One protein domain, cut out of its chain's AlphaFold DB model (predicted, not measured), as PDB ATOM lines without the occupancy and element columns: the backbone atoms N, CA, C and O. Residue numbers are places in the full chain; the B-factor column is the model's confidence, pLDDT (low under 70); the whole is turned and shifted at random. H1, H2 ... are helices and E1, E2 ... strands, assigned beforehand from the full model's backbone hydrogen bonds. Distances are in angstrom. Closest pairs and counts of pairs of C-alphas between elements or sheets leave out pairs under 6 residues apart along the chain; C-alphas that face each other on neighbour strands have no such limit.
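AT A GLANCE: This is residues 2 to 73 of the 93 residues of an uncharacterized protein of Paenibacillus sp. VTT E-133280 (UniProt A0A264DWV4). The core is a small sheet of three strands side by side, E1, E2 and E3, with H3 folding back from the end of E3 next to that edge of the sheet and the short helix H2 at the end of the sheet where E1 ends and E2 begins. At the other end, where E1 begins, residues 2 to 10 stick out as an arm with the small helix H1, and the last residues, 67 to 73, stick out too. The printed part has 72 residues, with three named helices and three named strands in the order H1, E1, H2, E2, E3, H3; the sheet runs E1, E2, E3, is antiparallel throughout, and the class is mixed, helices and strands. The whole is loose, with a radius of gyration of the C-alphas of 14.1 A and spans of 36 by 32 by 21 A.

IN THESE COORDINATES: Begin at C-alpha 2, at (49.227, 26.715, 36.199), where H1 starts; it covers residues 2 to 6 and is 6.1 A from first to last C-alpha. Pass residues 7 to 13 and you reach strand E1, residues 14 to 19, which runs 16.7 A from C-alpha 14 at (45.940, 9.202, 27.814) to C-alpha 19. Residues 20 to 31 then bear no named element, and after them comes helix H2, residues 32 to 37, 8.7 A long. Strand E2 takes residues 42 to 47 over 16.7 A, and strand E3 takes residues 51 to 56 over 16.6 A. Look last for H3, residues 59 to 71, the longest helix with 13 residues and 18.2 A, which ends at C-alpha 71 at (29.435, 17.760, 12.468).

HOW THE PARTS SIT: Start with the sheet, where E2 is the inner strand and E1 and E3 are the edge strands. E1 and E2 are antiparallel neighbours, with 177 degrees between their directions; look at C-alphas 18 and 43, which face each other at 4.6 A, and at N 19 and O 42, within hydrogen-bond range at 2.8 A. E2 and E3 are a hairpin, antiparallel at 171 degrees; find N 43 and O 55 at 2.9 A and N 53 and O 45 at 2.9 A, both pairs within hydrogen-bond range. H3 is on the sheet but only grazes it, with its residues 61 to 66; the closest C-alphas of E3 and H3 are those of Cys 56 and Leu 62, 5.7 A apart. H2 is on the sheet too and only grazes it, with its residues 32 to 36. H2 and E3 are near each other, with 5 pairs of C-alphas within 10 A. H2 and H3 are apart. H1 is not on the sheet, and it is apart from H2 and from H3. In H1, H2 and H3 every O i to N i+4 pair is within hydrogen-bond range.

THE WHOLE: The two C-alphas farthest apart are those of Asn 7 and Glu 33, at 37.3 A, while the first and last printed C-alphas are 31.8 A apart. Residues 2 to 10, of which 2 to 6 belong to H1, stand free, and so do residues 67 to 73, of which 67 to 71 belong to H3. Without these stretches the body has 56 residues, spans 31 by 25 by 21 A and has a radius of gyration of 11.8 A. The link from E1 to H2 is long, with 12 residues, and its C-alphas lie 10 to 18 A from the mean of all C-alphas. The link from H1 to E1 is short, and those from H2 to E2, E2 to E3 and E3 to H3 are tight. The printed part has no cut. The mean pLDDT of the printed part is 93.9, no printed residue is under 70, and H1 has a mean of 82.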
ATOM      1  N   LYS A   2      50.311  26.118  37.001       76.56
ATOM      2  CA  LYS A   2      49.227  26.715  36.199       76.56
ATOM      3  C   LYS A   2      49.712  27.367  34.892       76.56
ATOM      4  O   LYS A   2      49.299  26.948  33.826       76.56
ATOM      5  N   GLU A   3      50.711  28.249  34.977       81.12
ATOM      6  CA  GLU A   3      51.344  28.868  33.795       81.12
ATOM      7  C   GLU A   3      51.985  27.865  32.830       81.12
ATOM      8  O   GLU A   3      52.102  28.153  31.647       81.12
ATOM      9  N   LEU A   4      52.424  26.699  33.315       83.19
ATOM     10  CA  LEU A   4      52.984  25.672  32.441       83.19
ATOM     11  C   LEU A   4      51.858  25.075  31.583       83.19
ATOM     12  O   LEU A   4      51.978  25.036  30.368       83.19
ATOM     13  N   LEU A   5      50.747  24.699  32.228       80.88
ATOM     14  CA  LEU A   5      49.578  24.089  31.590       80.88
ATOM     15  C   LEU A   5      48.814  25.053  30.668       80.88
ATOM     16  O   LEU A   5      48.250  24.609  29.678       80.88
ATOM     17  N   GLU A   6      48.781  26.346  30.995       87.31
ATOM     18  CA  GLU A   6      47.993  27.347  30.262       87.31
ATOM     19  C   GLU A   6      48.746  27.975  29.074       87.31
ATOM     20  O   GLU A   6      48.101  28.456  28.147       87.31
ATOM     21  N   ASN A   7      50.087  27.970  29.072       90.00
ATOM     22  CA  ASN A   7      50.889  28.691  28.068       90.00
ATOM     23  C   ASN A   7      51.575  27.796  27.024       90.00
ATOM     24  O   ASN A   7      52.393  28.292  26.250       90.00
ATOM     25  N   ASN A   8      51.294  26.493  27.003       89.31
ATOM     26  CA  ASN A   8      51.866  25.570  26.024       89.31
ATOM     27  C   ASN A   8      50.771  24.723  25.374       89.31
ATOM     28  O   ASN A   8      49.728  24.464  25.974       89.31
ATOM     29  N   GLU A   9      51.042  24.254  24.159       88.25
ATOM     30  CA  GLU A   9      50.214  23.250  23.499       88.25
ATOM     31  C   GLU A   9      50.631  21.853  23.960       88.25
ATOM     32  O   GLU A   9      51.816  21.509  23.987       88.25
ATOM     33  N   TYR A  10      49.641  21.043  24.326       86.25
ATOM     34  CA  TYR A  10      49.837  19.681  24.798       86.25
ATOM     35  C   TYR A  10      48.992  18.714  23.983       86.25
ATOM     36  O   TYR A  10      47.825  18.979  23.700       86.25
ATOM     37  N   TYR A  11      49.573  17.556  23.679       86.75
ATOM     38  CA  TYR A  11      48.840  16.420  23.137       86.75
ATOM     39  C   TYR A  11      48.407  15.493  24.267       86.75
ATOM     40  O   TYR A  11      49.198  15.147  25.149       86.75
ATOM     41  N   ILE A  12      47.140  15.088  24.236       88.62
ATOM     42  CA  ILE A  12      46.565  14.174  25.220       88.62
ATOM     43  C   ILE A  12      46.761  12.747  24.719       88.62
ATOM     44  O   ILE A  12      45.987  12.285  23.893       88.62
ATOM     45  N   ILE A  13      47.773  12.052  25.246       91.50
ATOM     46  CA  ILE A  13      48.000  10.637  24.919       91.50
ATOM     47  C   ILE A  13      46.973   9.768  25.651       91.50
ATOM     48  O   ILE A  13      46.196   9.057  25.027       91.50
ATOM     49  N   PHE A  14      46.917   9.893  26.979       94.00
ATOM     50  CA  PHE A  14      45.940   9.202  27.814       94.00
ATOM     51  C   PHE A  14      45.302  10.179  28.786       94.00
ATOM     52  O   PHE A  14      46.003  10.915  29.487       94.00
ATOM     53  N   ALA A  15      43.976  10.160  28.872       93.12
ATOM     54  CA  ALA A  15      43.269  10.916  29.890       93.12
ATOM     55  C   ALA A  15      42.013  10.201  30.367       93.12
ATOM     56  O   ALA A  15      41.300   9.570  29.595       93.12
ATOM     57  N   ASN A  16      41.734  10.354  31.658       94.94
ATOM     58  CA  ASN A  16      40.515   9.894  32.301       94.94
ATOM     59  C   ASN A  16      39.925  11.076  33.072       94.94
ATOM     60  O   ASN A  16      40.287  11.327  34.223       94.94
ATOM     61  N   PHE A  17      39.077  11.847  32.397       95.00
ATOM     62  CA  PHE A  17      38.431  13.024  32.963       95.00
ATOM     63  C   PHE A  17      37.039  12.682  33.470       95.00
ATOM     64  O   PHE A  17      36.288  11.961  32.817       95.00
ATOM     65  N   LYS A  18      36.680  13.245  34.626       96.50
ATOM     66  CA  LYS A  18      35.395  13.019  35.287       96.50
ATOM     67  C   LYS A  18      34.828  14.338  35.778       96.50
ATOM     68  O   LYS A  18      35.515  15.082  36.476       96.50
ATOM     69  N   ALA A  19      33.587  14.623  35.411       96.56
ATOM     70  CA  ALA A  19      32.902  15.849  35.790       96.56
ATOM     71  C   ALA A  19      31.891  15.578  36.905       96.56
ATOM     72  O   ALA A  19      31.058  14.673  36.800       96.56
ATOM     73  N   PHE A  20      31.942  16.407  37.944       97.31
ATOM     74  CA  PHE A  20      31.032  16.384  39.084       97.31
ATOM     75  C   PHE A  20      30.381  17.765  39.241       97.31
ATOM     76  O   PHE A  20      31.005  18.772  38.891       97.31
ATOM     77  N   PRO A  21      29.144  17.848  39.759       96.06
ATOM     78  CA  PRO A  21      28.568  19.121  40.167       96.06
ATOM     79  C   PRO A  21      29.432  19.768  41.255       96.06
ATOM     80  O   PRO A  21      29.983  19.073  42.103       96.06
ATOM     81  N   GLN A  22      29.516  21.099  41.259       92.44
ATOM     82  CA  GLN A  22      30.413  21.846  42.151       92.44
ATOM     83  C   GLN A  22      30.172  21.580  43.650       92.44
ATOM     84  O   GLN A  22      31.100  21.684  44.445       92.44
ATOM     85  N   GLU A  23      28.942  21.237  44.033       94.00
ATOM     86  CA  GLU A  23      28.547  20.983  45.426       94.00
ATOM     87  C   GLU A  23      28.694  19.514  45.856       94.00
ATOM     88  O   GLU A  23      28.290  19.154  46.960       94.00
ATOM     89  N   LYS A  24      29.211  18.643  44.983       92.62
ATOM     90  CA  LYS A  24      29.327  17.207  45.249       92.62
ATOM     91  C   LYS A  24      30.774  16.796  45.459       92.62
ATOM     92  O   LYS A  24      31.687  17.342  44.843       92.62
ATOM     93  N   ASP A  25      30.957  15.787  46.302       89.88
ATOM     94  CA  ASP A  25      32.270  15.215  46.546       89.88
ATOM     95  C   ASP A  25      32.789  14.514  45.288       89.88
ATOM     96  O   ASP A  25      32.107  13.697  44.660       89.88
ATOM     97  N   VAL A  26      34.034  14.828  44.934       93.81
ATOM     98  CA  VAL A  26      34.749  14.129  43.871       93.81
ATOM     99  C   VAL A  26      35.188  12.779  44.417       93.81
ATOM    100  O   VAL A  26      35.996  12.696  45.342       93.81
ATOM    101  N   THR A  27      34.649  11.718  43.829       93.44
ATOM    102  CA  THR A  27      34.979  10.333  44.171       93.44
ATOM    103  C   THR A  27      35.712   9.673  43.018       93.44
ATOM    104  O   THR A  27      35.547  10.042  41.852       93.44
ATOM    105  N   ASP A  28      36.550   8.695  43.343       93.06
ATOM    106  CA  ASP A  28      37.243   7.931  42.320       93.06
ATOM    107  C   ASP A  28      36.316   6.862  41.735       93.06
ATOM    108  O   ASP A  28      36.145   5.786  42.299       93.06
ATOM    109  N   VAL A  29      35.678   7.197  40.617       96.12
ATOM    110  CA  VAL A  29      34.781   6.302  39.880       96.12
ATOM    111  C   VAL A  29      35.610   5.415  38.948       96.12
ATOM    112  O   VAL A  29      36.199   5.888  37.976       96.12
ATOM    113  N   GLN A  30      35.660   4.120  39.216       96.19
ATOM    114  CA  GLN A  30      36.501   3.155  38.510       96.19
ATOM    115  C   GLN A  30      35.710   2.267  37.549       96.19
ATOM    116  O   GLN A  30      36.286   1.730  36.596       96.19
ATOM    117  N   THR A  31      34.402   2.114  37.762       96.19
ATOM    118  CA  THR A  31      33.544   1.245  36.945       96.19
ATOM    119  C   THR A  31      32.310   1.957  36.399       96.19
ATOM    120  O   THR A  31      31.897   3.005  36.895       96.19
ATOM    121  N   TYR A  32      31.699   1.383  35.361       94.12
ATOM    122  CA  TYR A  32      30.434   1.859  34.807       94.12
ATOM    123  C   TYR A  32      29.301   1.801  35.844       94.12
ATOM    124  O   TYR A  32      28.497   2.724  35.937       94.12
ATOM    125  N   GLU A  33      29.272   0.765  36.684       95.19
ATOM    126  CA  GLU A  33      28.299   0.657  37.776       95.19
ATOM    127  C   GLU A  33      28.485   1.771  38.817       95.19
ATOM    128  O   GLU A  33      27.523   2.437  39.201       95.19
ATOM    129  N   GLU A  34      29.723   2.044  39.232       96.88
ATOM    130  CA  GLU A  34      30.024   3.180  40.110       96.88
ATOM    131  C   GLU A  34      29.678   4.517  39.447       96.88
ATOM    132  O   GLU A  34      29.189   5.434  40.109       96.88
ATOM    133  N   PHE A  35      29.882   4.644  38.133       95.81
ATOM    134  CA  PHE A  35      29.475   5.836  37.399       95.81
ATOM    135  C   PHE A  35      27.970   6.039  37.505       95.81
ATOM    136  O   PHE A  35      27.551   7.118  37.918       95.81
ATOM    137  N   LEU A  36      27.160   5.015  37.231       94.94
ATOM    138  CA  LEU A  36      25.703   5.095  37.352       94.94
ATOM    139  C   LEU A  36      25.261   5.505  38.764       94.94
ATOM    140  O   LEU A  36      24.391   6.367  38.896       94.94
ATOM    141  N   ASN A  37      25.921   4.973  39.794       96.38
ATOM    142  CA  ASN A  37      25.555   5.173  41.199       96.38
ATOM    143  C   ASN A  37      26.189   6.403  41.882       96.38
ATOM    144  O   ASN A  37      25.834   6.714  43.017       96.38
ATOM    145  N   SER A  38      27.111   7.113  41.227       96.00
ATOM    146  CA  SER A  38      27.785   8.300  41.784       96.00
ATOM    147  C   SER A  38      27.152   9.624  41.340       96.00
ATOM    148  O   SER A  38      26.315   9.679  40.441       96.00
ATOM    149  N   ASP A  39      27.610  10.735  41.917       97.19
ATOM    150  CA  ASP A  39      27.266  12.084  41.450       97.19
ATOM    151  C   ASP A  39      28.027  12.501  40.171       97.19
ATOM    152  O   ASP A  39      27.793  13.593  39.648       97.19
ATOM    153  N   CYS A  40      28.910  11.652  39.628       97.56
ATOM    154  CA  CYS A  40      29.604  11.924  38.369       97.56
ATOM    155  C   CYS A  40      28.599  12.046  37.214       97.56
ATOM    156  O   CYS A  40      27.731  11.191  37.047       97.56
ATOM    157  N   GLN A  41      28.702  13.108  36.413       97.56
ATOM    158  CA  GLN A  41      27.754  13.406  35.329       97.56
ATOM    159  C   GLN A  41      28.309  13.090  33.941       97.56
ATOM    160  O   GLN A  41      27.541  12.798  33.020       97.56
ATOM    161  N   LEU A  42      29.633  13.164  33.791       97.38
ATOM    162  CA  LEU A  42      30.322  12.932  32.530       97.38
ATOM    163  C   LEU A  42      31.687  12.294  32.779       97.38
ATOM    164  O   LEU A  42      32.409  12.714  33.682       97.38
ATOM    165  N   VAL A  43      32.041  11.321  31.944       97.19
ATOM    166  CA  VAL A  43      33.376  10.721  31.883       97.19
ATOM    167  C   VAL A  43      33.886  10.831  30.452       97.19
ATOM    168  O   VAL A  43      33.159  10.480  29.526       97.19
ATOM    169  N   LEU A  44      35.120  11.303  30.278       96.81
ATOM    170  CA  LEU A  44      35.835  11.330  29.003       96.81
ATOM    171  C   LEU A  44      37.121  10.517  29.146       96.81
ATOM    172  O   LEU A  44      38.001  10.861  29.938       96.81
ATOM    173  N   LEU A  45      37.213   9.447  28.366       96.00
ATOM    174  CA  LEU A  45      38.399   8.613  28.239       96.00
ATOM    175  C   LEU A  45      39.054   8.917  26.896       96.00
ATOM    176  O   LEU A  45      38.374   8.869  25.876       96.00
ATOM    177  N   VAL A  46      40.348   9.221  26.898       95.06
ATOM    178  CA  VAL A  46      41.165   9.407  25.690       95.06
ATOM    179  C   VAL A  46      42.276   8.367  25.711       95.06
ATOM    180  O   VAL A  46      42.949   8.228  26.734       95.06
ATOM    181  N   VAL A  47      42.443   7.647  24.603       93.62
ATOM    182  CA  VAL A  47      43.429   6.574  24.428       93.62
ATOM    183  C   VAL A  47      44.210   6.818  23.139       93.62
ATOM    184  O   VAL A  47      43.616   6.942  22.068       93.62
ATOM    185  N   ASP A  48      45.534   6.902  23.264       89.94
ATOM    186  CA  ASP A  48      46.508   7.034  22.172       89.94
ATOM    187  C   ASP A  48      46.240   8.174  21.174       89.94
ATOM    188  O   ASP A  48      46.613   8.092  20.007       89.94
ATOM    189  N   CYS A  49      45.599   9.263  21.620       85.25
ATOM    190  CA  CYS A  49      45.127  10.364  20.761       85.25
ATOM    191  C   CYS A  49      44.152   9.941  19.635       85.25
ATOM    192  O   CYS A  49      43.793  10.779  18.810       85.25
ATOM    193  N   GLU A  50      43.745   8.673  19.574       88.00
ATOM    194  CA  GLU A  50      43.008   8.082  18.450       88.00
ATOM    195  C   GLU A  50      41.557   7.804  18.836       88.00
ATOM    196  O   GLU A  50      40.635   8.130  18.091       88.00
ATOM    197  N   TYR A  51      41.344   7.275  20.041       90.50
ATOM    198  CA  TYR A  51      40.021   6.887  20.508       90.50
ATOM    199  C   TYR A  51      39.585   7.739  21.688       90.50
ATOM    200  O   TYR A  51      40.303   7.898  22.680       90.50
ATOM    201  N   ALA A  52      38.353   8.231  21.602       94.19
ATOM    202  CA  ALA A  52      37.663   8.850  22.716       94.19
ATOM    203  C   ALA A  52      36.409   8.048  23.066       94.19
ATOM    204  O   ALA A  52      35.660   7.608  22.198       94.19
ATOM    205  N   THR A  53      36.156   7.873  24.357       95.56
ATOM    206  CA  THR A  53      34.894   7.333  24.864       95.56
ATOM    207  C   THR A  53      34.275   8.341  25.820       95.56
ATOM    208  O   THR A  53      34.938   8.805  26.748       95.56
ATOM    209  N   VAL A  54      32.998   8.664  25.603       96.31
ATOM    210  CA  VAL A  54      32.247   9.599  26.444       96.31
ATOM    211  C   VAL A  54      31.049   8.899  27.067       96.31
ATOM    212  O   VAL A  54      30.172   8.410  26.361       96.31
ATOM    213  N   TYR A  55      30.982   8.913  28.396       96.19
ATOM    214  CA  TYR A  55      29.782   8.550  29.146       96.19
ATOM    215  C   TYR A  55      29.121   9.832  29.643       96.19
ATOM    216  O   TYR A  55      29.785  10.679  30.237       96.19
ATOM    217  N   CYS A  56      27.815   9.982  29.432       97.25
ATOM    218  CA  CYS A  56      27.052  11.128  29.915       97.25
ATOM    219  C   CYS A  56      25.682  10.665  30.411       97.25
ATOM    220  O   CYS A  56      24.986   9.938  29.706       97.25
ATOM    221  N   LYS A  57      25.298  11.077  31.626       97.00
ATOM    222  CA  LYS A  57      23.995  10.702  32.209       97.00
ATOM    223  C   LYS A  57      22.819  11.453  31.591       97.00
ATOM    224  O   LYS A  57      21.694  10.970  31.616       97.00
ATOM    225  N   ASP A  58      23.074  12.649  31.072       97.62
ATOM    226  CA  ASP A  58      22.062  13.466  30.419       97.62
ATOM    227  C   ASP A  58      21.949  13.054  28.950       97.62
ATOM    228  O   ASP A  58      22.854  13.296  28.150       97.62
ATOM    229  N   GLN A  59      20.828  12.426  28.600       96.31
ATOM    230  CA  GLN A  59      20.597  11.899  27.259       96.31
ATOM    231  C   GLN A  59      20.572  12.996  26.185       96.31
ATOM    232  O   GLN A  59      21.096  12.786  25.095       96.31
ATOM    233  N   GLY A  60      20.022  14.176  26.490       98.19
ATOM    234  CA  GLY A  60      19.980  15.289  25.539       98.19
ATOM    235  C   GLY A  60      21.375  15.854  25.268       98.19
ATOM    236  O   GLY A  60      21.723  16.143  24.124       98.19
ATOM    237  N   LYS A  61      22.217  15.955  26.304       97.81
ATOM    238  CA  LYS A  61      23.630  16.325  26.137       97.81
ATOM    239  C   LYS A  61      24.414  15.253  25.386       97.81
ATOM    240  O   LYS A  61      25.251  15.602  24.561       97.81
ATOM    241  N   LEU A  62      24.150  13.974  25.651       97.62
ATOM    242  CA  LEU A  62      24.795  12.863  24.953       97.62
ATOM    243  C   LEU A  62      24.489  12.889  23.446       97.62
ATOM    244  O   LEU A  62      25.407  12.781  22.637       97.62
ATOM    245  N   GLU A  63      23.229  13.103  23.069       98.00
ATOM    246  CA  GLU A  63      22.813  13.249  21.669       98.00
ATOM    247  C   GLU A  63      23.449  14.486  21.014       98.00
ATOM    248  O   GLU A  63      23.969  14.417  19.899       98.00
ATOM    249  N   ALA A  64      23.505  15.612  21.731       98.25
ATOM    250  CA  ALA A  64      24.184  16.812  21.248       98.25
ATOM    251  C   ALA A  64      25.691  16.584  21.019       98.25
ATOM    252  O   ALA A  64      26.231  17.057  20.019       98.25
ATOM    253  N   LEU A  65      26.365  15.843  21.907       97.56
ATOM    254  CA  LEU A  65      27.771  15.454  21.751       97.56
ATOM    255  C   LEU A  65      27.970  14.548  20.532       97.56
ATOM    256  O   LEU A  65      28.887  14.783  19.748       97.56
ATOM    257  N   TYR A  66      27.089  13.566  20.336       97.81
ATOM    258  CA  TYR A  66      27.107  12.696  19.162       97.81
ATOM    259  C   TYR A  66      27.005  13.512  17.865       97.81
ATOM    260  O   TYR A  66      27.855  13.404  16.982       97.81
ATOM    261  N   HIS A  67      26.013  14.400  17.764       98.00
ATOM    262  CA  HIS A  67      25.855  15.252  16.584       98.00
ATOM    263  C   HIS A  67      27.012  16.231  16.398       98.00
ATOM    264  O   HIS A  67      27.400  16.501  15.263       98.00
ATOM    265  N   ASN A  68      27.580  16.748  17.487       97.81
ATOM    266  CA  ASN A  68      28.756  17.603  17.425       97.81
ATOM    267  C   ASN A  68      29.972  16.856  16.859       97.81
ATOM    268  O   ASN A  68      30.661  17.416  16.008       97.81
ATOM    269  N   ALA A  69      30.205  15.607  17.265       97.06
ATOM    270  CA  ALA A  69      31.279  14.782  16.717       97.06
ATOM    271  C   ALA A  69      31.086  14.556  15.207       97.06
ATOM    272  O   ALA A  69      31.980  14.850  14.416       97.06
ATOM    273  N   ILE A  70      29.880  14.166  14.783       97.88
ATOM    274  CA  ILE A  70      29.563  14.014  13.355       97.88
ATOM    275  C   ILE A  70      29.780  15.327  12.585       97.88
ATOM    276  O   ILE A  70      30.403  15.334  11.525       97.88
ATOM    277  N   ALA A  71      29.308  16.456  13.119       98.25
ATOM    278  CA  ALA A  71      29.435  17.760  12.468       98.25
ATOM    279  C   ALA A  71      30.890  18.243  12.337       98.25
ATOM    280  O   ALA A  71      31.191  19.016  11.431       98.25
ATOM    281  N   ASN A  72      31.787  17.789  13.218       97.31
ATOM    282  CA  ASN A  72      33.221  18.082  13.155       97.31
ATOM    283  C   ASN A  72      34.015  17.053  12.334       97.31
ATOM    284  O   ASN A  72      35.238  17.144  12.276       97.31
ATOM    285  N   GLY A  73      33.341  16.101  11.680       96.94
ATOM    286  CA  GLY A  73      33.979  15.134  10.789       96.94
ATOM    287  C   GLY A  73      34.709  14.002  11.507       96.94
ATOM    288  O   GLY A  73      35.588  13.393  10.908       96.94
TER     289      GLY A  73